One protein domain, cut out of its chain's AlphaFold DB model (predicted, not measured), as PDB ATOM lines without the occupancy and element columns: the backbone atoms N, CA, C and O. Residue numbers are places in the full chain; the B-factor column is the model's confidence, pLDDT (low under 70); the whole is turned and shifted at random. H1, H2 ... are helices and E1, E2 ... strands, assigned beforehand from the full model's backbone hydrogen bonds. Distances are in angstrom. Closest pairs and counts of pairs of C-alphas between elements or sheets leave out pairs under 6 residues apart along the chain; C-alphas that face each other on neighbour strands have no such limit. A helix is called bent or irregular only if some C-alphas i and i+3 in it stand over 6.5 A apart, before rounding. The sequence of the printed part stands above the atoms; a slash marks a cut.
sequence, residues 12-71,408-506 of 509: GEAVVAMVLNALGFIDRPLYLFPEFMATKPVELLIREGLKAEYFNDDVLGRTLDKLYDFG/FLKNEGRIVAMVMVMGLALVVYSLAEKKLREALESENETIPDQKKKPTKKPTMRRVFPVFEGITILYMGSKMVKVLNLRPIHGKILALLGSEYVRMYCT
ATOM      1  N   GLY A  12     -45.192 -26.800 -22.004       92.75
ATOM      2  CA  GLY A  12     -45.360 -26.767 -23.460       92.75
ATOM      3  C   GLY A  12     -45.136 -28.137 -24.106       92.75
ATOM      4  O   GLY A  12     -45.931 -28.563 -24.935       92.75
ATOM      5  N   GLU A  13     -44.111 -28.871 -23.675       94.00
ATOM      6  CA  GLU A  13     -43.835 -30.229 -24.167       94.00
ATOM      7  C   GLU A  13     -44.919 -31.231 -23.766       94.00
ATOM      8  O   GLU A  13     -45.297 -32.082 -24.568       94.00
ATOM      9  N   ALA A  14     -45.451 -31.116 -22.547       92.75
ATOM     10  CA  ALA A  14     -46.593 -31.908 -22.105       92.75
ATOM     11  C   ALA A  14     -47.858 -31.594 -22.928       92.75
ATOM     12  O   ALA A  14     -48.591 -32.511 -23.290       92.75
ATOM     13  N   VAL A  15     -48.094 -30.329 -23.295       93.56
ATOM     14  CA  VAL A  15     -49.194 -29.950 -24.200       93.56
ATOM     15  C   VAL A  15     -48.990 -30.532 -25.596       93.56
ATOM     16  O   VAL A  15     -49.909 -31.156 -26.119       93.56
ATOM     17  N   VAL A  16     -47.792 -30.409 -26.181       92.81
ATOM     18  CA  VAL A  16     -47.463 -31.027 -27.482       92.81
ATOM     19  C   VAL A  16     -47.727 -32.529 -27.439       92.81
ATOM     20  O   VAL A  16     -48.368 -33.076 -28.333       92.81
ATOM     21  N   ALA A  17     -47.294 -33.193 -26.370       90.44
ATOM     22  CA  ALA A  17     -47.562 -34.599 -26.142       90.44
ATOM     23  C   ALA A  17     -49.069 -34.916 -26.127       90.44
ATOM     24  O   ALA A  17     -49.503 -35.831 -26.830       90.44
ATOM     25  N   MET A  18     -49.876 -34.180 -25.359       89.94
ATOM     26  CA  MET A  18     -51.324 -34.414 -25.287       89.94
ATOM     27  C   MET A  18     -52.027 -34.130 -26.622       89.94
ATOM     28  O   MET A  18     -52.920 -34.883 -27.000       89.94
ATOM     29  N   VAL A  19     -51.577 -33.124 -27.381       90.19
ATOM     30  CA  VAL A  19     -52.046 -32.868 -28.755       90.19
ATOM     31  C   VAL A  19     -51.701 -34.039 -29.683       90.19
ATOM     32  O   VAL A  19     -52.543 -34.465 -30.470       90.19
ATOM     33  N   LEU A  20     -50.497 -34.616 -29.577       86.88
ATOM     34  CA  LEU A  20     -50.119 -35.811 -30.342       86.88
ATOM     35  C   LEU A  20     -50.986 -37.026 -29.989       86.88
ATOM     36  O   LEU A  20     -51.330 -37.792 -30.886       86.88
ATOM     37  N   ASN A  21     -51.349 -37.202 -28.714       83.00
ATOM     38  CA  ASN A  21     -52.275 -38.258 -28.291       83.00
ATOM     39  C   ASN A  21     -53.683 -38.028 -28.858       83.00
ATOM     40  O   ASN A  21     -54.234 -38.929 -29.485       83.00
ATOM     41  N   ALA A  22     -54.201 -36.801 -28.752       81.50
ATOM     42  CA  ALA A  22     -55.489 -36.405 -29.324       81.50
ATOM     43  C   ALA A  22     -55.565 -36.640 -30.844       81.50
ATOM     44  O   ALA A  22     -56.602 -37.022 -31.371       81.50
ATOM     45  N   LEU A  23     -54.462 -36.440 -31.571       80.38
ATOM     46  CA  LEU A  23     -54.390 -36.662 -33.021       80.38
ATOM     47  C   LEU A  23     -54.048 -38.115 -33.418       80.38
ATOM     48  O   LEU A  23     -54.096 -38.448 -34.601       80.38
ATOM     49  N   GLY A  24     -53.658 -38.967 -32.465       63.47
ATOM     50  CA  GLY A  24     -52.818 -40.149 -32.684       63.47
ATOM     51  C   GLY A  24     -53.499 -41.458 -33.106       63.47
ATOM     52  O   GLY A  24     -52.807 -42.474 -33.159       63.47
ATOM     53  N   PHE A  25     -54.805 -41.476 -33.400       60.59
ATOM     54  CA  PHE A  25     -55.618 -42.644 -33.835       60.59
ATOM     55  C   PHE A  25     -55.666 -43.863 -32.897       60.59
ATOM     56  O   PHE A  25     -56.463 -44.776 -33.113       60.59
ATOM     57  N   ILE A  26     -54.849 -43.877 -31.846       52.59
ATOM     58  CA  ILE A  26     -54.923 -44.780 -30.701       52.59
ATOM     59  C   ILE A  26     -54.848 -43.885 -29.463       52.59
ATOM     60  O   ILE A  26     -53.773 -43.702 -28.894       52.59
ATOM     61  N   ASP A  27     -55.982 -43.292 -29.090       60.25
ATOM     62  CA  ASP A  27     -56.098 -42.496 -27.867       60.25
ATOM     63  C   ASP A  27     -55.858 -43.403 -26.649       60.25
ATOM     64  O   ASP A  27     -56.485 -44.464 -26.505       60.25
ATOM     65  N   ARG A  28     -54.923 -43.014 -25.780       62.75
ATOM     66  CA  ARG A  28     -54.685 -43.668 -24.490       62.75
ATOM     67  C   ARG A  28     -55.091 -42.727 -23.350       62.75
ATOM     68  O   ARG A  28     -54.724 -41.553 -23.383       62.75
ATOM     69  N   PRO A  29     -55.768 -43.238 -22.302       69.25
ATOM     70  CA  PRO A  29     -55.961 -42.486 -21.064       69.25
ATOM     71  C   PRO A  29     -54.628 -41.967 -20.502       69.25
ATOM     72  O   PRO A  29     -53.595 -42.618 -20.676       69.25
ATOM     73  N   LEU A  30     -54.653 -40.859 -19.752       72.75
ATOM     74  CA  LEU A  30     -53.435 -40.229 -19.207       72.75
ATOM     75  C   LEU A  30     -52.565 -41.176 -18.359       72.75
ATOM     76  O   LEU A  30     -51.347 -41.042 -18.349       72.75
ATOM     77  N   TYR A  31     -53.157 -42.171 -17.693       74.00
ATOM     78  CA  TYR A  31     -52.406 -43.154 -16.903       74.00
ATOM     79  C   TYR A  31     -51.669 -44.211 -17.755       74.00
ATOM     80  O   TYR A  31     -50.769 -44.876 -17.251       74.00
ATOM     81  N   LEU A  32     -52.000 -44.357 -19.047       76.69
ATOM     82  CA  LEU A  32     -51.287 -45.213 -20.018       76.69
ATOM     83  C   LEU A  32     -50.424 -44.393 -20.988       76.69
ATOM     84  O   LEU A  32     -49.956 -44.894 -22.013       76.69
ATOM     85  N   PHE A  33     -50.217 -43.113 -20.692       78.69
ATOM     86  CA  PHE A  33     -49.517 -42.197 -21.580       78.69
ATOM     87  C   PHE A  33     -48.030 -42.541 -21.802       78.69
ATOM     88  O   PHE A  33     -47.556 -42.412 -22.936       78.69
ATOM     89  N   PRO A  34     -47.284 -43.074 -20.809       80.94
ATOM     90  CA  PRO A  34     -45.943 -43.601 -21.060       80.94
ATOM     91  C   PRO A  34     -45.924 -44.738 -22.092       80.94
ATOM     92  O   PRO A  34     -45.034 -44.778 -22.938       80.94
ATOM     93  N   GLU A  35     -46.921 -45.631 -22.083       81.19
ATOM     94  CA  GLU A  35     -47.037 -46.710 -23.076       81.19
ATOM     95  C   GLU A  35     -47.350 -46.160 -24.471       81.19
ATOM     96  O   GLU A  35     -46.787 -46.624 -25.464       81.19
ATOM     97  N   PHE A  36     -48.203 -45.132 -24.554       82.00
ATOM     98  CA  PHE A  36     -48.433 -44.400 -25.800       82.00
ATOM     99  C   PHE A  36     -47.115 -43.842 -26.350       82.00
ATOM    100  O   PHE A  36     -46.749 -44.141 -27.492       82.00
ATOM    101  N   MET A  37     -46.369 -43.101 -25.527       82.88
ATOM    102  CA  MET A  37     -45.116 -42.463 -25.931       82.88
ATOM    103  C   MET A  37     -43.992 -43.452 -26.235       82.88
ATOM    104  O   MET A  37     -43.174 -43.175 -27.107       82.88
ATOM    105  N   ALA A  38     -43.971 -44.629 -25.606       83.06
ATOM    106  CA  ALA A  38     -42.982 -45.670 -25.896       83.06
ATOM    107  C   ALA A  38     -43.047 -46.166 -27.352       83.06
ATOM    108  O   ALA A  38     -42.057 -46.656 -27.890       83.06
ATOM    109  N   THR A  39     -44.193 -46.003 -28.019       81.19
ATOM    110  CA  THR A  39     -44.365 -46.336 -29.445       81.19
ATOM    111  C   THR A  39     -44.023 -45.182 -30.393       81.19
ATOM    112  O   THR A  39     -44.243 -45.293 -31.602       81.19
ATOM    113  N   LYS A  40     -43.544 -44.050 -29.868       84.56
ATOM    114  CA  LYS A  40     -43.294 -42.815 -30.615       84.56
ATOM    115  C   LYS A  40     -41.822 -42.408 -30.492       84.56
ATOM    116  O   LYS A  40     -41.199 -42.639 -29.458       84.56
ATOM    117  N   PRO A  41     -41.239 -41.780 -31.524       84.25
ATOM    118  CA  PRO A  41     -39.886 -41.235 -31.449       84.25
ATOM    119  C   PRO A  41     -39.884 -39.922 -30.643       84.25
ATOM    120  O   PRO A  41     -39.834 -38.835 -31.213       84.25
ATOM    121  N   VAL A  42     -39.982 -40.021 -29.312       85.25
ATOM    122  CA  VAL A  42     -40.128 -38.879 -28.384       85.25
ATOM    123  C   VAL A  42     -39.064 -37.801 -28.611       85.25
ATOM    124  O   VAL A  42     -39.392 -36.618 -28.676       85.25
ATOM    125  N   GLU A  43     -37.807 -38.204 -28.790       84.44
ATOM    126  CA  GLU A  43     -36.693 -37.272 -29.000       84.44
ATOM    127  C   GLU A  43     -36.790 -36.503 -30.323       84.44
ATOM    128  O   GLU A  43     -36.378 -35.348 -30.390       84.44
ATOM    129  N   LEU A  44     -37.374 -37.120 -31.357       81.38
ATOM    130  CA  LEU A  44     -37.587 -36.495 -32.663       81.38
ATOM    131  C   LEU A  44     -38.809 -35.570 -32.665       81.38
ATOM    132  O   LEU A  44     -38.789 -34.528 -33.312       81.38
ATOM    133  N   LEU A  45     -39.890 -35.972 -31.989       84.56
ATOM    134  CA  LEU A  45     -41.170 -35.255 -32.022       84.56
ATOM    135  C   LEU A  45     -41.262 -34.120 -31.003       84.56
ATOM    136  O   LEU A  45     -42.072 -33.217 -31.197       84.56
ATOM    137  N   ILE A  46     -40.498 -34.193 -29.909       87.81
ATOM    138  CA  ILE A  46     -40.616 -33.254 -28.788       87.81
ATOM    139  C   ILE A  46     -39.272 -32.584 -28.497       87.81
ATOM    140  O   ILE A  46     -39.107 -31.407 -28.810       87.81
ATOM    141  N   ARG A  47     -38.318 -33.302 -27.890       89.62
ATOM    142  CA  ARG A  47     -36.973 -32.783 -27.585       89.62
ATOM    143  C   ARG A  47     -35.992 -33.916 -27.289       89.62
ATOM    144  O   ARG A  47     -36.334 -34.868 -26.586       89.62
ATOM    145  N   GLU A  48     -34.757 -33.762 -27.760       85.81
ATOM    146  CA  GLU A  48     -33.633 -34.660 -27.469       85.81
ATOM    147  C   GLU A  48     -33.425 -34.867 -25.953       85.81
ATOM    148  O   GLU A  48     -33.503 -33.922 -25.163       85.81
ATOM    149  N   GLY A  49     -33.180 -36.112 -25.529       85.62
ATOM    150  CA  GLY A  49     -32.984 -36.489 -24.127       85.62
ATOM    151  C   GLY A  49     -34.269 -36.771 -23.338       85.62
ATOM    152  O   GLY A  49     -34.195 -37.221 -22.186       85.62
ATOM    153  N   LEU A  50     -35.453 -36.539 -23.919       89.75
ATOM    154  CA  LEU A  50     -36.722 -36.916 -23.300       89.75
ATOM    155  C   LEU A  50     -37.042 -38.396 -23.514       89.75
ATOM    156  O   LEU A  50     -36.896 -38.951 -24.599       89.75
ATOM    157  N   LYS A  51     -37.561 -39.028 -22.458       88.94
ATOM    158  CA  LYS A  51     -37.990 -40.426 -22.459       88.94
ATOM    159  C   LYS A  51     -39.496 -40.526 -22.280       88.94
ATOM    160  O   LYS A  51     -40.093 -39.701 -21.593       88.94
ATOM    161  N   ALA A  52     -40.085 -41.593 -22.814       87.56
ATOM    162  CA  ALA A  52     -41.511 -41.884 -22.664       87.56
ATOM    163  C   ALA A  52     -41.969 -41.908 -21.191       87.56
ATOM    164  O   ALA A  52     -43.006 -41.343 -20.860       87.56
ATOM    165  N   GLU A  53     -41.151 -42.466 -20.290       90.12
ATOM    166  CA  GLU A  53     -41.416 -42.536 -18.841       90.12
ATOM    167  C   GLU A  53     -41.539 -41.162 -18.152       90.12
ATOM    168  O   GLU A  53     -42.086 -41.060 -17.053       90.12
ATOM    169  N   TYR A  54     -41.043 -40.087 -18.778       91.56
ATOM    170  CA  TYR A  54     -41.142 -38.735 -18.226       91.56
ATOM    171  C   TYR A  54     -42.520 -38.093 -18.457       91.56
ATOM    172  O   TYR A  54     -42.824 -37.091 -17.814       91.56
ATOM    173  N   PHE A  55     -43.357 -38.669 -19.325       88.31
ATOM    174  CA  PHE A  55     -44.732 -38.232 -19.592       88.31
ATOM    175  C   PHE A  55     -45.741 -39.060 -18.782       88.31
ATOM    176  O   PHE A  55     -46.640 -39.686 -19.339       88.31
ATOM    177  N   ASN A  56     -45.548 -39.115 -17.464       87.56
ATOM    178  CA  ASN A  56     -46.478 -39.777 -16.548       87.56
ATOM    179  C   ASN A  56     -47.688 -38.889 -16.206       87.56
ATOM    180  O   ASN A  56     -47.693 -37.680 -16.448       87.56
ATOM    181  N   ASP A  57     -48.708 -39.514 -15.629       83.12
ATOM    182  CA  ASP A  57     -49.961 -38.887 -15.212       83.12
ATOM    183  C   ASP A  57     -49.761 -37.714 -14.245       83.12
ATOM    184  O   ASP A  57     -50.441 -36.699 -14.395       83.12
ATOM    185  N   ASP A  58     -48.791 -37.777 -13.329       86.56
ATOM    186  CA  ASP A  58     -48.477 -36.660 -12.429       86.56
ATOM    187  C   ASP A  58     -47.994 -35.408 -13.176       86.56
ATOM    188  O   ASP A  58     -48.310 -34.281 -12.783       86.56
ATOM    189  N   VAL A  59     -47.169 -35.566 -14.215       89.38
ATOM    190  CA  VAL A  59     -46.658 -34.443 -15.021       89.38
ATOM    191  C   VAL A  59     -47.766 -33.857 -15.890       89.38
ATOM    192  O   VAL A  59     -47.892 -32.632 -15.982       89.38
ATOM    193  N   LEU A  60     -48.577 -34.715 -16.509       89.69
ATOM    194  CA  LEU A  60     -49.687 -34.294 -17.363       89.69
ATOM    195  C   LEU A  60     -50.789 -33.626 -16.533       89.69
ATOM    196  O   LEU A  60     -51.205 -32.518 -16.855       89.69
ATOM    197  N   GLY A  61     -51.176 -34.230 -15.408       88.94
ATOM    198  CA  GLY A  61     -52.154 -33.687 -14.466       88.94
ATOM    199  C   GLY A  61     -51.736 -32.325 -13.915       88.94
ATOM    200  O   GLY A  61     -52.498 -31.373 -14.033       88.94
ATOM    201  N   ARG A  62     -50.493 -32.184 -13.431       90.38
ATOM    202  CA  ARG A  62     -49.967 -30.881 -12.973       90.38
ATOM    203  C   ARG A  62     -49.857 -29.848 -14.091       90.38
ATOM    204  O   ARG A  62     -49.898 -28.652 -13.821       90.38
ATOM    205  N   THR A  63     -49.662 -30.281 -15.335       92.38
ATOM    206  CA  THR A  63     -49.690 -29.366 -16.481       92.38
ATOM    207  C   THR A  63     -51.105 -28.855 -16.723       92.38
ATOM    208  O   THR A  63     -51.263 -27.656 -16.918       92.38
ATOM    209  N   LEU A  64     -52.117 -29.725 -16.659       92.31
ATOM    210  CA  LEU A  64     -53.523 -29.326 -16.757       92.31
ATOM    211  C   LEU A  64     -53.925 -28.381 -15.615       92.31
ATOM    212  O   LEU A  64     -54.553 -27.367 -15.890       92.31
ATOM    213  N   ASP A  65     -53.482 -28.642 -14.382       91.44
ATOM    214  CA  ASP A  65     -53.721 -27.744 -13.241       91.44
ATOM    215  C   ASP A  65     -53.122 -26.347 -13.504       91.44
ATOM    216  O   ASP A  65     -53.814 -25.340 -13.429       91.44
ATOM    217  N   LYS A  66     -51.856 -26.275 -13.946       92.88
ATOM    218  CA  LYS A  66     -51.195 -25.001 -14.299       92.88
ATOM    219  C   LYS A  66     -51.856 -24.268 -15.471       92.88
ATOM    220  O   LYS A  66     -51.763 -23.045 -15.546       92.88
ATOM    221  N   LEU A  67     -52.421 -25.006 -16.430       93.88
ATOM    222  CA  LEU A  67     -53.166 -24.429 -17.551       93.88
ATOM    223  C   LEU A  67     -54.473 -23.814 -17.059       93.88
ATOM    224  O   LEU A  67     -54.779 -22.690 -17.446       93.88
ATOM    225  N   TYR A  68     -55.187 -24.534 -16.193       93.38
ATOM    226  CA  TYR A  68     -56.404 -24.057 -15.556       93.38
ATOM    227  C   TYR A  68     -56.144 -22.790 -14.728       93.38
ATOM    228  O   TYR A  68     -56.758 -21.762 -14.994       93.38
ATOM    229  N   ASP A  69     -55.145 -22.810 -13.840       92.38
ATOM    230  CA  ASP A  69     -54.788 -21.667 -12.985       92.38
ATOM    231  C   ASP A  69     -54.408 -20.400 -13.775       92.38
ATOM    232  O   ASP A  69     -54.502 -19.285 -13.266       92.38
ATOM    233  N   PHE A  70     -53.922 -20.553 -15.013       92.31
ATOM    234  CA  PHE A  70     -53.536 -19.423 -15.860       92.31
ATOM    235  C   PHE A  70     -54.707 -18.842 -16.672       92.31
ATOM    236  O   PHE A  70     -54.592 -17.720 -17.165       92.31
ATOM    237  N   GLY A  71     -55.804 -19.583 -16.844       93.56
ATOM    238  CA  GLY A  71     -56.898 -19.233 -17.753       93.56
ATOM    239  C   GLY A  71     -56.720 -19.877 -19.135       93.56
ATOM    240  O   GLY A  71     -56.032 -19.305 -19.996       93.56
ATOM    241  N   PHE A 408     -61.264 -39.594 -19.119       64.50
ATOM    242  CA  PHE A 408     -61.160 -40.226 -17.787       64.50
ATOM    243  C   PHE A 408     -60.646 -39.259 -16.695       64.50
ATOM    244  O   PHE A 408     -60.010 -39.676 -15.725       64.50
ATOM    245  N   LEU A 409     -60.892 -37.957 -16.852       73.06
ATOM    246  CA  LEU A 409     -60.552 -36.932 -15.870       73.06
ATOM    247  C   LEU A 409     -61.696 -36.783 -14.869       73.06
ATOM    248  O   LEU A 409     -62.854 -36.663 -15.251       73.06
ATOM    249  N   LYS A 410     -61.361 -36.792 -13.577       74.44
ATOM    250  CA  LYS A 410     -62.338 -36.615 -12.489       74.44
ATOM    251  C   LYS A 410     -62.422 -35.181 -11.971       74.44
ATOM    252  O   LYS A 410     -63.411 -34.852 -11.340       74.44
ATOM    253  N   ASN A 411     -61.377 -34.382 -12.186       84.56
ATOM    254  CA  ASN A 411     -61.302 -33.000 -11.724       84.56
ATOM    255  C   ASN A 411     -61.759 -32.053 -12.838       84.56
ATOM    256  O   ASN A 411     -61.268 -32.138 -13.964       84.56
ATOM    257  N   GLU A 412     -62.663 -31.150 -12.495       86.94
ATOM    258  CA  GLU A 412     -63.334 -30.221 -13.395       86.94
ATOM    259  C   GLU A 412     -62.356 -29.216 -14.010       86.94
ATOM    260  O   GLU A 412     -62.386 -29.009 -15.218       86.94
ATOM    261  N   GLY A 413     -61.405 -28.681 -13.238       88.94
ATOM    262  CA  GLY A 413     -60.380 -27.762 -13.756       88.94
ATOM    263  C   GLY A 413     -59.491 -28.425 -14.809       88.94
ATOM    264  O   GLY A 413     -59.219 -27.859 -15.869       88.94
ATOM    265  N   ARG A 414     -59.128 -29.695 -14.589       88.75
ATOM    266  CA  ARG A 414     -58.419 -30.498 -15.596       88.75
ATOM    267  C   ARG A 414     -59.273 -30.775 -16.830       88.75
ATOM    268  O   ARG A 414     -58.711 -30.831 -17.920       88.75
ATOM    269  N   ILE A 415     -60.591 -30.948 -16.685       88.38
ATOM    270  CA  ILE A 415     -61.511 -31.080 -17.828       88.38
ATOM    271  C   ILE A 415     -61.494 -29.790 -18.657       88.38
ATOM    272  O   ILE A 415     -61.284 -29.872 -19.866       88.38
ATOM    273  N   VAL A 416     -61.621 -28.617 -18.025       92.19
ATOM    274  CA  VAL A 416     -61.552 -27.309 -18.707       92.19
ATOM    275  C   VAL A 416     -60.221 -27.156 -19.458       92.19
ATOM    276  O   VAL A 416     -60.202 -26.887 -20.659       92.19
ATOM    277  N   ALA A 417     -59.092 -27.427 -18.796       93.50
ATOM    278  CA  ALA A 417     -57.777 -27.380 -19.438       93.50
ATOM    279  C   ALA A 417     -57.636 -28.396 -20.590       93.50
ATOM    280  O   ALA A 417     -56.997 -28.108 -21.603       93.50
ATOM    281  N   MET A 418     -58.246 -29.578 -20.469       90.94
ATOM    282  CA  MET A 418     -58.223 -30.581 -21.531       90.94
ATOM    283  C   MET A 418     -59.045 -30.140 -22.745       90.94
ATOM    284  O   MET A 418     -58.595 -30.352 -23.867       90.94
ATOM    285  N   VAL A 419     -60.185 -29.465 -22.562       92.88
ATOM    286  CA  VAL A 419     -60.962 -28.879 -23.673       92.88
ATOM    287  C   VAL A 419     -60.105 -27.907 -24.481       92.88
ATOM    288  O   VAL A 419     -60.096 -27.969 -25.711       92.88
ATOM    289  N   MET A 420     -59.302 -27.082 -23.813       95.25
ATOM    290  CA  MET A 420     -58.346 -26.204 -24.483       95.25
ATOM    291  C   MET A 420     -57.293 -26.986 -25.290       95.25
ATOM    292  O   MET A 420     -57.032 -26.650 -26.448       95.25
ATOM    293  N   VAL A 421     -56.750 -28.085 -24.751       93.50
ATOM    294  CA  VAL A 421     -55.834 -28.982 -25.486       93.50
ATOM    295  C   VAL A 421     -56.519 -29.631 -26.697       93.50
ATOM    296  O   VAL A 421     -55.917 -29.718 -27.770       93.50
ATOM    297  N   MET A 422     -57.782 -30.048 -26.570       91.94
ATOM    298  CA  MET A 422     -58.578 -30.559 -27.693       91.94
ATOM    299  C   MET A 422     -58.780 -29.477 -28.765       91.94
ATOM    300  O   MET A 422     -58.667 -29.757 -29.960       91.94
ATOM    301  N   GLY A 423     -59.003 -28.227 -28.348       94.12
ATOM    302  CA  GLY A 423     -59.021 -27.064 -29.227       94.12
ATOM    303  C   GLY A 423     -57.701 -26.889 -29.980       94.12
ATOM    304  O   GLY A 423     -57.707 -26.689 -31.191       94.12
ATOM    305  N   LEU A 424     -56.552 -27.024 -29.307       95.12
ATOM    306  CA  LEU A 424     -55.236 -26.955 -29.959       95.12
ATOM    307  C   LEU A 424     -55.029 -28.095 -30.965       95.12
ATOM    308  O   LEU A 424     -54.460 -27.881 -32.036       95.12
ATOM    309  N   ALA A 425     -55.532 -29.296 -30.674       92.62
ATOM    310  CA  ALA A 425     -55.537 -30.387 -31.644       92.62
ATOM    311  C   ALA A 425     -56.383 -30.042 -32.885       92.62
ATOM    312  O   ALA A 425     -55.950 -30.311 -34.008       92.62
ATOM    313  N   LEU A 426     -57.532 -29.379 -32.707       92.94
ATOM    314  CA  LEU A 426     -58.344 -28.865 -33.816       92.94
ATOM    315  C   LEU A 426     -57.597 -27.788 -34.619       92.94
ATOM    316  O   LEU A 426     -57.636 -27.829 -35.846       92.94
ATOM    317  N   VAL A 427     -56.860 -26.881 -33.966       94.06
ATOM    318  CA  VAL A 427     -55.997 -25.892 -34.647       94.06
ATOM    319  C   VAL A 427     -54.997 -26.597 -35.564       94.06
ATOM    320  O   VAL A 427     -54.938 -26.304 -36.758       94.06
ATOM    321  N   VAL A 428     -54.235 -27.558 -35.029       92.12
ATOM    322  CA  VAL A 428     -53.226 -28.305 -35.797       92.12
ATOM    323  C   VAL A 428     -53.875 -29.069 -36.953       92.12
ATOM    324  O   VAL A 428     -53.370 -29.032 -38.078       92.12
ATOM    325  N   TYR A 429     -55.013 -29.720 -36.701       91.25
ATOM    326  CA  TYR A 429     -55.782 -30.431 -37.718       91.25
ATOM    327  C   TYR A 429     -56.216 -29.494 -38.858       91.25
ATOM    328  O   TYR A 429     -55.978 -29.797 -40.032       91.25
ATOM    329  N   SER A 430     -56.812 -28.345 -38.527       91.56
ATOM    330  CA  SER A 430     -57.311 -27.373 -39.501       91.56
ATOM    331  C   SER A 430     -56.192 -26.714 -40.302       91.56
ATOM    332  O   SER A 430     -56.326 -26.566 -41.518       91.56
ATOM    333  N   LEU A 431     -55.071 -26.365 -39.664       91.81
ATOM    334  CA  LEU A 431     -53.913 -25.780 -40.346       91.81
ATOM    335  C   LEU A 431     -53.263 -26.770 -41.311       91.81
ATOM    336  O   LEU A 431     -52.976 -26.412 -42.451       91.81
ATOM    337  N   ALA A 432     -53.073 -28.025 -40.892       91.56
ATOM    338  CA  ALA A 432     -52.535 -29.063 -41.769       91.56
ATOM    339  C   ALA A 432     -53.459 -29.325 -42.972       91.56
ATOM    340  O   ALA A 432     -52.983 -29.469 -44.099       91.56
ATOM    341  N   GLU A 433     -54.780 -29.336 -42.752       92.25
ATOM    342  CA  GLU A 433     -55.767 -29.498 -43.823       92.25
ATOM    343  C   GLU A 433     -55.735 -28.326 -44.808       92.25
ATOM    344  O   GLU A 433     -55.689 -28.551 -46.019       92.25
ATOM    345  N   LYS A 434     -55.732 -27.088 -44.298       91.44
ATOM    346  CA  LYS A 434     -55.660 -25.865 -45.106       91.44
ATOM    347  C   LYS A 434     -54.383 -25.848 -45.945       91.44
ATOM    348  O   LYS A 434     -54.471 -25.784 -47.168       91.44
ATOM    349  N   LYS A 435     -53.227 -26.049 -45.305       92.31
ATOM    350  CA  LYS A 435     -51.914 -26.046 -45.958       92.31
ATOM    351  C   LYS A 435     -51.816 -27.066 -47.091       92.31
ATOM    352  O   LYS A 435     -51.374 -26.732 -48.185       92.31
ATOM    353  N   LEU A 436     -52.262 -28.303 -46.858       94.81
ATOM    354  CA  LEU A 436     -52.230 -29.337 -47.894       94.81
ATOM    355  C   LEU A 436     -53.165 -29.007 -49.066       94.81
ATOM    356  O   LEU A 436     -52.814 -29.253 -50.216       94.81
ATOM    357  N   ARG A 437     -54.362 -28.480 -48.788       94.94
ATOM    358  CA  ARG A 437     -55.326 -28.112 -49.835       94.94
ATOM    359  C   ARG A 437     -54.842 -26.944 -50.680       94.94
ATOM    360  O   ARG A 437     -55.006 -26.988 -51.893       94.94
ATOM    361  N   GLU A 438     -54.250 -25.934 -50.052       93.62
ATOM    362  CA  GLU A 438     -53.650 -24.794 -50.746       93.62
ATOM    363  C   GLU A 438     -52.512 -25.251 -51.659       93.62
ATOM    364  O   GLU A 438     -52.531 -24.919 -52.840       93.62
ATOM    365  N   ALA A 439     -51.606 -26.102 -51.160       95.69
ATOM    366  CA  ALA A 439     -50.521 -26.667 -51.962       95.69
ATOM    367  C   ALA A 439     -51.035 -27.497 -53.156       95.69
ATOM    368  O   ALA A 439     -50.547 -27.366 -54.276       95.69
ATOM    369  N   LEU A 440     -52.060 -28.332 -52.944       96.62
ATOM    370  CA  LEU A 440     -52.681 -29.115 -54.020       96.62
ATOM    371  C   LEU A 440     -53.349 -28.228 -55.076       96.62
ATOM    372  O   LEU A 440     -53.302 -28.544 -56.266       96.62
ATOM    373  N   GLU A 441     -53.983 -27.132 -54.661       96.44
ATOM    374  CA  GLU A 441     -54.588 -26.190 -55.596       96.44
ATOM    375  C   GLU A 441     -53.516 -25.429 -56.385       96.44
ATOM    376  O   GLU A 441     -53.600 -25.391 -57.613       96.44
ATOM    377  N   SER A 442     -52.483 -24.911 -55.709       95.94
ATOM    378  CA  SER A 442     -51.405 -24.138 -56.335       95.94
ATOM    379  C   SER A 442     -50.558 -24.963 -57.299       95.94
ATOM    380  O   SER A 442     -50.188 -24.474 -58.362       95.94
ATOM    381  N   GLU A 443     -50.270 -26.220 -56.958       95.44
ATOM    382  CA  GLU A 443     -49.504 -27.129 -57.819       95.44
ATOM    383  C   GLU A 443     -50.388 -27.863 -58.839       95.44
ATOM    384  O   GLU A 443     -49.888 -28.622 -59.666       95.44
ATOM    385  N   ASN A 444     -51.709 -27.633 -58.812       95.62
ATOM    386  CA  ASN A 444     -52.696 -28.344 -59.626       95.62
ATOM    387  C   ASN A 444     -52.582 -29.879 -59.505       95.62
ATOM    388  O   ASN A 444     -52.800 -30.630 -60.458       95.62
ATOM    389  N   GLU A 445     -52.264 -30.345 -58.303       95.38
ATOM    390  CA  GLU A 445     -52.007 -31.741 -57.984       95.38
ATOM    391  C   GLU A 445     -53.179 -32.372 -57.233       95.38
ATOM    392  O   GLU A 445     -54.037 -31.700 -56.667       95.38
ATOM    393  N   THR A 446     -53.237 -33.705 -57.210       95.25
ATOM    394  CA  THR A 446     -54.279 -34.430 -56.459       95.25
ATOM    395  C   THR A 446     -53.720 -35.587 -55.647       95.25
ATOM    396  O   THR A 446     -52.699 -36.188 -55.996       95.25
ATOM    397  N   ILE A 447     -54.428 -35.947 -54.574       93.44
ATOM    398  CA  ILE A 447     -54.218 -37.214 -53.864       93.44
ATOM    399  C   ILE A 447     -55.505 -38.053 -53.846       93.44
ATOM    400  O   ILE A 447     -56.592 -37.500 -54.021       93.44
ATOM    401  N   PRO A 448     -55.425 -39.382 -53.650       89.12
ATOM    402  CA  PRO A 448     -56.611 -40.233 -53.622       89.12
ATOM    403  C   PRO A 448     -57.479 -40.008 -52.374       89.12
ATOM    404  O   PRO A 448     -56.998 -40.095 -51.241       89.12
ATOM    405  N   ASP A 449     -58.784 -39.825 -52.571       87.81
ATOM    406  CA  ASP A 449     -59.786 -39.798 -51.506       87.81
ATOM    407  C   ASP A 449     -60.022 -41.200 -50.887       87.81
ATOM    408  O   ASP A 449     -59.262 -42.151 -51.110       87.81
ATOM    409  N   GLN A 450     -61.056 -41.353 -50.051       77.75
ATOM    410  CA  GLN A 450     -61.429 -42.650 -49.454       77.75
ATOM    411  C   GLN A 450     -61.916 -43.675 -50.495       77.75
ATOM    412  O   GLN A 450     -61.763 -44.877 -50.301       77.75
ATOM    413  N   LYS A 451     -62.472 -43.207 -51.617       86.25
ATOM    414  CA  LYS A 451     -62.936 -44.010 -52.756       86.25
ATOM    415  C   LYS A 451     -61.857 -44.157 -53.838       86.25
ATOM    416  O   LYS A 451     -62.160 -44.626 -54.932       86.25
ATOM    417  N   LYS A 452     -60.610 -43.770 -53.530       84.00
ATOM    418  CA  LYS A 452     -59.444 -43.753 -54.428       84.00
ATOM    419  C   LYS A 452     -59.575 -42.804 -55.630       84.00
ATOM    420  O   LYS A 452     -58.803 -42.923 -56.577       84.00
ATOM    421  N   LYS A 453     -60.516 -41.861 -55.605       92.31
ATOM    422  CA  LYS A 453     -60.669 -40.833 -56.640       92.31
ATOM    423  C   LYS A 453     -59.707 -39.669 -56.388       92.31
ATOM    424  O   LYS A 453     -59.484 -39.326 -55.229       92.31
ATOM    425  N   PRO A 454     -59.147 -39.048 -57.436       93.50
ATOM    426  CA  PRO A 454     -58.290 -37.877 -57.274       93.50
ATOM    427  C   PRO A 454     -59.081 -36.710 -56.672       93.50
ATOM    428  O   PRO A 454     -60.191 -36.408 -57.111       93.50
ATOM    429  N   THR A 455     -58.512 -36.052 -55.664       94.56
ATOM    430  CA  THR A 455     -59.081 -34.847 -55.054       94.56
ATOM    431  C   THR A 455     -57.998 -33.827 -54.704       94.56
ATOM    432  O   THR A 455     -56.907 -34.192 -54.263       94.56
ATOM    433  N   LYS A 456     -58.335 -32.543 -54.872       95.38
ATOM    434  CA  LYS A 456     -57.576 -31.390 -54.354       95.38
ATOM    435  C   LYS A 456     -57.988 -30.998 -52.934       95.38
ATOM    436  O   LYS A 456     -57.330 -30.202 -52.280       95.38
ATOM    437  N   LYS A 457     -59.099 -31.559 -52.442       93.75
ATOM    438  CA  LYS A 457     -59.710 -31.222 -51.149       93.75
ATOM    439  C   LYS A 457     -59.735 -32.425 -50.195       93.75
ATOM    440  O   LYS A 457     -60.808 -32.779 -49.705       93.75
ATOM    441  N   PRO A 458     -58.599 -33.106 -49.936       92.38
ATOM    442  CA  PRO A 458     -58.563 -34.192 -48.962       92.38
ATOM    443  C   PRO A 458     -58.845 -33.666 -47.550       92.38
ATOM    444  O   PRO A 458     -58.692 -32.476 -47.279       92.38
ATOM    445  N   THR A 459     -59.263 -34.546 -46.643       88.06
ATOM    446  CA  THR A 459     -59.332 -34.240 -45.209       88.06
ATOM    447  C   THR A 459     -58.108 -34.790 -44.492       88.06
ATOM    448  O   THR A 459     -57.591 -35.838 -44.894       88.06
ATOM    449  N   MET A 460     -57.671 -34.167 -43.396       88.25
ATOM    450  CA  MET A 460     -56.558 -34.733 -42.618       88.25
ATOM    451  C   MET A 460     -56.911 -36.085 -41.993       88.25
ATOM    452  O   MET A 460     -56.071 -36.982 -41.960       88.25
ATOM    453  N   ARG A 461     -58.193 -36.315 -41.681       83.00
ATOM    454  CA  ARG A 461     -58.721 -37.643 -41.325       83.00
ATOM    455  C   ARG A 461     -58.429 -38.716 -42.383       83.00
ATOM    456  O   ARG A 461     -58.271 -39.881 -42.044       83.00
ATOM    457  N   ARG A 462     -58.378 -38.357 -43.671       84.69
ATOM    458  CA  ARG A 462     -57.998 -39.281 -44.755       84.69
ATOM    459  C   ARG A 462     -56.482 -39.411 -44.896       84.69
ATOM    460  O   ARG A 462     -56.015 -40.490 -45.265       84.69
ATOM    461  N   VAL A 463     -55.749 -38.324 -44.671       89.31
ATOM    462  CA  VAL A 463     -54.296 -38.243 -44.870       89.31
ATOM    463  C   VAL A 463     -53.549 -39.000 -43.785       89.31
ATOM    464  O   VAL A 463     -52.658 -39.771 -44.118       89.31
ATOM    465  N   PHE A 464     -53.922 -38.849 -42.517       86.62
ATOM    466  CA  PHE A 464     -53.182 -39.476 -41.426       86.62
ATOM    467  C   PHE A 464     -53.092 -41.017 -41.543       86.62
ATOM    468  O   PHE A 464     -51.968 -41.518 -41.501       86.62
ATOM    469  N   PRO A 465     -54.165 -41.776 -41.869       83.06
ATOM    470  CA  PRO A 465     -54.048 -43.216 -42.130       83.06
ATOM    471  C   PRO A 465     -53.158 -43.585 -43.327       83.06
ATOM    472  O   PRO A 465     -52.710 -44.720 -43.446       83.06
ATOM    473  N   VAL A 466     -52.865 -42.653 -44.250       87.38
ATOM    474  CA  VAL A 466     -51.881 -42.919 -45.318       87.38
ATOM    475  C   VAL A 466     -50.505 -43.175 -44.712       87.38
ATOM    476  O   VAL A 466     -49.780 -44.014 -45.245       87.38
ATOM    477  N   PHE A 467     -50.165 -42.478 -43.625       87.12
ATOM    478  CA  PHE A 467     -48.879 -42.530 -42.927       87.12
ATOM    479  C   PHE A 467     -48.791 -43.660 -41.885       87.12
ATOM    480  O   PHE A 467     -47.731 -43.856 -41.293       87.12
ATOM    481  N   GLU A 468     -49.847 -44.458 -41.704       84.25
ATOM    482  CA  GLU A 468     -49.772 -45.678 -40.896       84.25
ATOM    483  C   GLU A 468     -48.757 -46.679 -41.471       84.25
ATOM    484  O   GLU A 468     -48.573 -46.804 -42.687       84.25
ATOM    485  N   GLY A 469     -48.088 -47.407 -40.574       80.81
ATOM    486  CA  GLY A 469     -47.073 -48.405 -40.926       80.81
ATOM    487  C   GLY A 469     -45.673 -47.839 -41.184       80.81
ATOM    488  O   GLY A 469     -44.750 -48.615 -41.442       80.81
ATOM    489  N   ILE A 470     -45.476 -46.520 -41.082       86.00
ATOM    490  CA  ILE A 470     -44.136 -45.919 -41.061       86.00
ATOM    491  C   ILE A 470     -43.446 -46.306 -39.749       86.00
ATOM    492  O   ILE A 470     -44.010 -46.161 -38.668       86.00
ATOM    493  N   THR A 471     -42.229 -46.837 -39.853       84.38
ATOM    494  CA  THR A 471     -41.452 -47.341 -38.708       84.38
ATOM    495  C   THR A 471     -40.097 -46.657 -38.666       84.38
ATOM    496  O   THR A 471     -39.542 -46.326 -39.709       84.38
ATOM    497  N   ILE A 472     -39.543 -46.469 -37.473       83.38
ATOM    498  CA  ILE A 472     -38.204 -45.908 -37.298       83.38
ATOM    499  C   ILE A 472     -37.259 -47.019 -36.859       83.38
ATOM    500  O   ILE A 472     -37.528 -47.738 -35.900       83.38
ATOM    501  N   LEU A 473     -36.153 -47.156 -37.584       84.12
ATOM    502  CA  LEU A 473     -35.065 -48.062 -37.258       84.12
ATOM    503  C   LEU A 473     -34.075 -47.355 -36.334       84.12
ATOM    504  O   LEU A 473     -33.519 -46.318 -36.702       84.12
ATOM    505  N   TYR A 474     -33.808 -47.968 -35.184       80.50
ATOM    506  CA  TYR A 474     -32.764 -47.554 -34.253       80.50
ATOM    507  C   TYR A 474     -31.596 -48.547 -34.281       80.50
ATOM    508  O   TYR A 474     -31.805 -49.758 -34.352       80.50
ATOM    509  N   MET A 475     -30.367 -48.038 -34.192       79.75
ATOM    510  CA  MET A 475     -29.177 -48.824 -33.861       79.75
ATOM    511  C   MET A 475     -28.636 -48.314 -32.526       79.75
ATOM    512  O   MET A 475     -28.071 -47.222 -32.447       79.75
ATOM    513  N   GLY A 476     -28.856 -49.084 -31.459       79.50
ATOM    514  CA  GLY A 476     -28.693 -48.576 -30.095       79.50
ATOM    515  C   GLY A 476     -29.723 -47.481 -29.802       79.50
ATOM    516  O   GLY A 476     -30.901 -47.658 -30.097       79.50
ATOM    517  N   SER A 477     -29.282 -46.345 -29.259       70.38
ATOM    518  CA  SER A 477     -30.125 -45.159 -29.029       70.38
ATOM    519  C   SER A 477     -30.224 -44.229 -30.242       70.38
ATOM    520  O   SER A 477     -30.999 -43.278 -30.222       70.38
ATOM    521  N   LYS A 478     -29.454 -44.471 -31.311       72.19
ATOM    522  CA  LYS A 478     -29.418 -43.582 -32.474       72.19
ATOM    523  C   LYS A 478     -30.472 -43.992 -33.497       72.19
ATOM    524  O   LYS A 478     -30.480 -45.134 -33.959       72.19
ATOM    525  N   MET A 479     -31.317 -43.047 -33.899       74.75
ATOM    526  CA  MET A 479     -32.188 -43.204 -35.062       74.75
ATOM    527  C   MET A 479     -31.344 -43.295 -36.343       74.75
ATOM    528  O   MET A 479     -30.490 -42.448 -36.598       74.75
ATOM    529  N   VAL A 480     -31.584 -44.332 -37.150       77.94
ATOM    530  CA  VAL A 480     -30.790 -44.646 -38.352       77.94
ATOM    531  C   VAL A 480     -31.573 -44.505 -39.643       77.94
ATOM    532  O   VAL A 480     -30.977 -44.153 -40.661       77.94
ATOM    533  N   LYS A 481     -32.877 -44.819 -39.644       82.62
ATOM    534  CA  LYS A 481     -33.703 -44.696 -40.854       82.62
ATOM    535  C   LYS A 481     -35.198 -44.652 -40.563       82.62
ATOM    536  O   LYS A 481     -35.677 -45.393 -39.712       82.62
ATOM    537  N   VAL A 482     -35.945 -43.877 -41.349       86.19
ATOM    538  CA  VAL A 482     -37.403 -44.027 -41.483       86.19
ATOM    539  C   VAL A 482     -37.702 -45.053 -42.581       86.19
ATOM    540  O   VAL A 482     -37.242 -44.928 -43.717       86.19
ATOM    541  N   LEU A 483     -38.444 -46.098 -42.236       87.81
ATOM    542  CA  LEU A 483     -38.805 -47.217 -43.100       87.81
ATOM    543  C   LEU A 483     -40.265 -47.119 -43.564       87.81
ATOM    544  O   LEU A 483     -41.085 -46.422 -42.966       87.81
ATOM    545  N   ASN A 484     -40.587 -47.873 -44.619       89.88
ATOM    546  CA  ASN A 484     -41.930 -48.003 -45.204       89.88
ATOM    547  C   ASN A 484     -42.506 -46.716 -45.826       89.88
ATOM    548  O   ASN A 484     -43.721 -46.600 -46.006       89.88
ATOM    549  N   LEU A 485     -41.639 -45.776 -46.221       90.88
ATOM    550  CA  LEU A 485     -42.034 -44.639 -47.051       90.88
ATOM    551  C   LEU A 485     -42.367 -45.103 -48.477       90.88
ATOM    552  O   LEU A 485     -41.568 -45.745 -49.155       90.88
ATOM    553  N   ARG A 486     -43.566 -44.755 -48.934       91.88
ATOM    554  CA  ARG A 486     -44.118 -45.006 -50.269       91.88
ATOM    555  C   ARG A 486     -44.136 -43.700 -51.070       91.88
ATOM    556  O   ARG A 486     -44.184 -42.628 -50.464       91.88
ATOM    557  N   PRO A 487     -44.225 -43.748 -52.413       92.62
ATOM    558  CA  PRO A 487     -44.266 -42.541 -53.246       92.62
ATOM    559  C   PRO A 487     -45.341 -41.524 -52.832       92.62
ATOM    560  O   PRO A 487     -45.108 -40.320 -52.863       92.62
ATOM    561  N   ILE A 488     -46.503 -42.002 -52.371       91.56
ATOM    562  CA  ILE A 488     -47.583 -41.134 -51.884       91.56
ATOM    563  C   ILE A 488     -47.193 -40.330 -50.635       91.56
ATOM    564  O   ILE A 488     -47.622 -39.189 -50.500       91.56
ATOM    565  N   HIS A 489     -46.366 -40.888 -49.741       92.94
ATOM    566  CA  HIS A 489     -45.862 -40.163 -48.571       92.94
ATOM    567  C   HIS A 489     -44.938 -39.038 -49.010       92.94
ATOM    568  O   HIS A 489     -45.137 -37.906 -48.592       92.94
ATOM    569  N   GLY A 490     -43.991 -39.335 -49.907       92.69
ATOM    570  CA  GLY A 490     -43.076 -38.336 -50.463       92.69
ATOM    571  C   GLY A 490     -43.820 -37.182 -51.134       92.69
ATOM    572  O   GLY A 490     -43.511 -36.028 -50.864       92.69
ATOM    573  N   LYS A 491     -44.864 -37.488 -51.919       93.88
ATOM    574  CA  LYS A 491     -45.732 -36.472 -52.533       93.88
ATOM    575  C   LYS A 491     -46.392 -35.565 -51.491       93.88
ATOM    576  O   LYS A 491     -46.313 -34.350 -51.604       93.88
ATOM    577  N   ILE A 492     -47.033 -36.147 -50.474       94.62
ATOM    578  CA  ILE A 492     -47.724 -35.367 -49.433       94.62
ATOM    579  C   ILE A 492     -46.728 -34.531 -48.619       94.62
ATOM    580  O   ILE A 492     -47.002 -33.370 -48.335       94.62
ATOM    581  N   LEU A 493     -45.569 -35.092 -48.265       94.25
ATOM    582  CA  LEU A 493     -44.532 -34.373 -47.521       94.25
ATOM    583  C   LEU A 493     -43.954 -33.207 -48.329       94.25
ATOM    584  O   LEU A 493     -43.765 -32.134 -47.768       94.25
ATOM    585  N   ALA A 494     -43.719 -33.395 -49.631       93.62
ATOM    586  CA  ALA A 494     -43.251 -32.331 -50.515       93.62
ATOM    587  C   ALA A 494     -44.252 -31.166 -50.575       93.62
ATOM    588  O   ALA A 494     -43.850 -30.024 -50.378       93.62
ATOM    589  N   LEU A 495     -45.547 -31.473 -50.725       94.56
ATOM    590  CA  LEU A 495     -46.632 -30.482 -50.715       94.56
ATOM    591  C   LEU A 495     -46.740 -29.725 -49.380       94.56
ATOM    592  O   LEU A 495     -47.067 -28.544 -49.354       94.56
ATOM    593  N   LEU A 496     -46.473 -30.390 -48.251       92.06
ATOM    594  CA  LEU A 496     -46.479 -29.753 -46.927       92.06
ATOM    595  C   LEU A 496     -45.222 -28.904 -46.662       92.06
ATOM    596  O   LEU A 496     -45.251 -28.001 -45.819       92.06
ATOM    597  N   GLY A 497     -44.126 -29.171 -47.371       91.62
ATOM    598  CA  GLY A 497     -42.899 -28.382 -47.339       91.62
ATOM    599  C   GLY A 497     -41.709 -29.059 -46.651       91.62
ATOM    600  O   GLY A 497     -41.793 -30.136 -46.056       91.62
ATOM    601  N   SER A 498     -40.555 -28.394 -46.736       89.12
ATOM    602  CA  SER A 498     -39.238 -28.950 -46.390       89.12
ATOM    603  C   SER A 498     -39.078 -29.361 -44.922       89.12
ATOM    604  O   SER A 498     -38.358 -30.318 -44.639       89.12
ATOM    605  N   GLU A 499     -39.758 -28.694 -43.990       86.62
ATOM    606  CA  GLU A 499     -39.745 -29.065 -42.568       86.62
ATOM    607  C   GLU A 499     -40.375 -30.442 -42.329       86.62
ATOM    608  O   GLU A 499     -39.820 -31.260 -41.596       86.62
ATOM    609  N   TYR A 500     -41.478 -30.743 -43.022       89.38
ATOM    610  CA  TYR A 500     -42.131 -32.050 -42.951       89.38
ATOM    611  C   TYR A 500     -41.239 -33.109 -43.582       89.38
ATOM    612  O   TYR A 500     -41.008 -34.149 -42.980       89.38
ATOM    613  N   VAL A 501     -40.659 -32.830 -44.754       89.44
ATOM    614  CA  VAL A 501     -39.683 -33.734 -45.378       89.44
ATOM    615  C   VAL A 501     -38.534 -34.032 -44.411       89.44
ATOM    616  O   VAL A 501     -38.187 -35.193 -44.224       89.44
ATOM    617  N   ARG A 502     -37.993 -33.020 -43.720       85.38
ATOM    618  CA  ARG A 502     -36.891 -33.190 -42.761       85.38
ATOM    619  C   ARG A 502     -37.231 -34.174 -41.642       85.38
ATOM    620  O   ARG A 502     -36.391 -35.008 -41.324       85.38
ATOM    621  N   MET A 503     -38.442 -34.142 -41.088       82.62
ATOM    622  CA  MET A 503     -38.853 -35.081 -40.030       82.62
ATOM    623  C   MET A 503     -38.878 -36.547 -40.492       82.62
ATOM    624  O   MET A 503     -38.642 -37.449 -39.696       82.62
ATOM    625  N   TYR A 504     -39.133 -36.796 -41.778       84.12
ATOM    626  CA  TYR A 504     -39.210 -38.152 -42.341       84.12
ATOM    627  C   TYR A 504     -37.938 -38.568 -43.096       84.12
ATOM    628  O   TYR A 504     -37.736 -39.750 -43.370       84.12
ATOM    629  N   CYS A 505     -37.065 -37.613 -43.418       75.50
ATOM    630  CA  CYS A 505     -35.821 -37.810 -44.156       75.50
ATOM    631  C   CYS A 505     -34.571 -37.516 -43.315       75.50
ATOM    632  O   CYS A 505     -33.489 -37.401 -43.888       75.50
ATOM    633  N   THR A 506     -34.685 -37.410 -41.984       60.09
ATOM    634  CA  THR A 506     -33.587 -37.153 -41.024       60.09
ATOM    635  C   THR A 506     -32.635 -38.344 -40.888       60.09
ATOM    636  O   THR A 506     -32.313 -38.790 -39.798       60.09
TER     637      THR A 506
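What this domain is: This is residues 12 to 71 and 408 to 506 of the 509 residues of the protein "Transposase" of uncultured archaeon GZfos12E2 (UniProt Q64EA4). One long straight helix, H5, runs along the longest axis like a base rail, and two groups of parts stand on one side of it: H1, H2, H3 and H4 by its first half, and H6, the strand hairpin E1 E2, H7 and H8 by its second half. H1 and H4 cross H5 in the first group; in the second, H6 and H7 meet it, H8 folds back on H7, and the hairpin lies away from H5, by the last residues of H8. The printed part has 159 residues, with eight named helices and two named strands in the order H1 H2 H3 H4 H5 H6 E1 E2 H7 H8; the two-stranded sheet is antiparallel and the class is mostly helix. The whole is compact, with a radius of gyration of the C-alphas of 17.3 A and spans of 48 by 38 by 25 A.

How they stand to each other: Start at H1, residues 12 to 23, and look across to H5, residues 412 to 442, the hub, which touches four helices. H1 touches residues 421 to 429 of H5, closest at the C-alphas of Val 19 and Ala 425, 5.2 A, the same way at a steep tilt of 69 degrees, only just short of about perpendicular. Next, H2, residues 30 to 38, touches H4, residues 57 to 70, only at their ends, closest at the C-alphas of Tyr 31 and Asp 57, 5.2 A. H4 touches H5 about perpendicular, at 89 degrees, with the C-alphas of Leu 64 and Arg 414 closest at 5.2 A. Between H2 and H4, H3, residues 42 to 45, is near H1, and it is close to but not clearly touching H8, residues 498 to 505, with the C-alphas of Leu 44 and Met 503 closest at 7.6 A. Further on, H6, residues 460 to 467, only just touches H5, with 3 pairs of C-alphas within 8 A, the closest being those of Glu 433 and Met 460, 5.4 A. E1, residues 471 to 475, and E2, residues 478 to 483, form a hairpin; look for N 473 and O 481 at 2.8 A and N 483 and O 471 at 2.8 A, within hydrogen-bond range. The closest C-alphas of E2 and H8 are those of Val 482 and Tyr 504, 6.2 A. H7, residues 487 to 496, touches H5, with the C-alphas of Ala 439 and Leu 495 closest at 5.6 A. H7 and H8 are a helical hairpin, at a shallow tilt of 32 degrees, only just short of steep. Every O i to N i+4 pair is within hydrogen-bond range in H1, H4, H5, H7 and H8; H2 has 3 of 5, H6 has 1 of 4 beside 3 of 5 O i to N i+3 pairs, and H3 is too short for such a pair.

Where its parts are: Find C-alpha 12 at (-45.360, -26.767, -23.460); from there H1 runs 16.5 A to residue 23. H2 runs 13.6 A and is irregular, with C-alphas 31 and 34 at 7.7 A; H3 covers 5.2 A and H4 19.8 A. H5 begins at C-alpha 412, (-63.334, -30.221, -13.395), and runs 45.0 A. H6 is 10.9 A long, E1 13.3 A, E2 14.6 A and H7 14.4 A. H8 runs 9.8 A to C-alpha 505 at (-35.821, -37.810, -44.156).

The domain as a whole: The C-alphas farthest apart are those of Asn 411 and Asn 444, 48.9 A. Residues 72 to 407 are not printed, and C-alphas 71 and 408 are 21.4 A apart across that cut. The links H3 to H4 and H5 to H6 are long; in the second, residues 447 to 448 pair antiparallel with 454 to 455. The mean pLDDT of the printed part is 86.9, and residues 24 to 29, 408 and 506 are under 70.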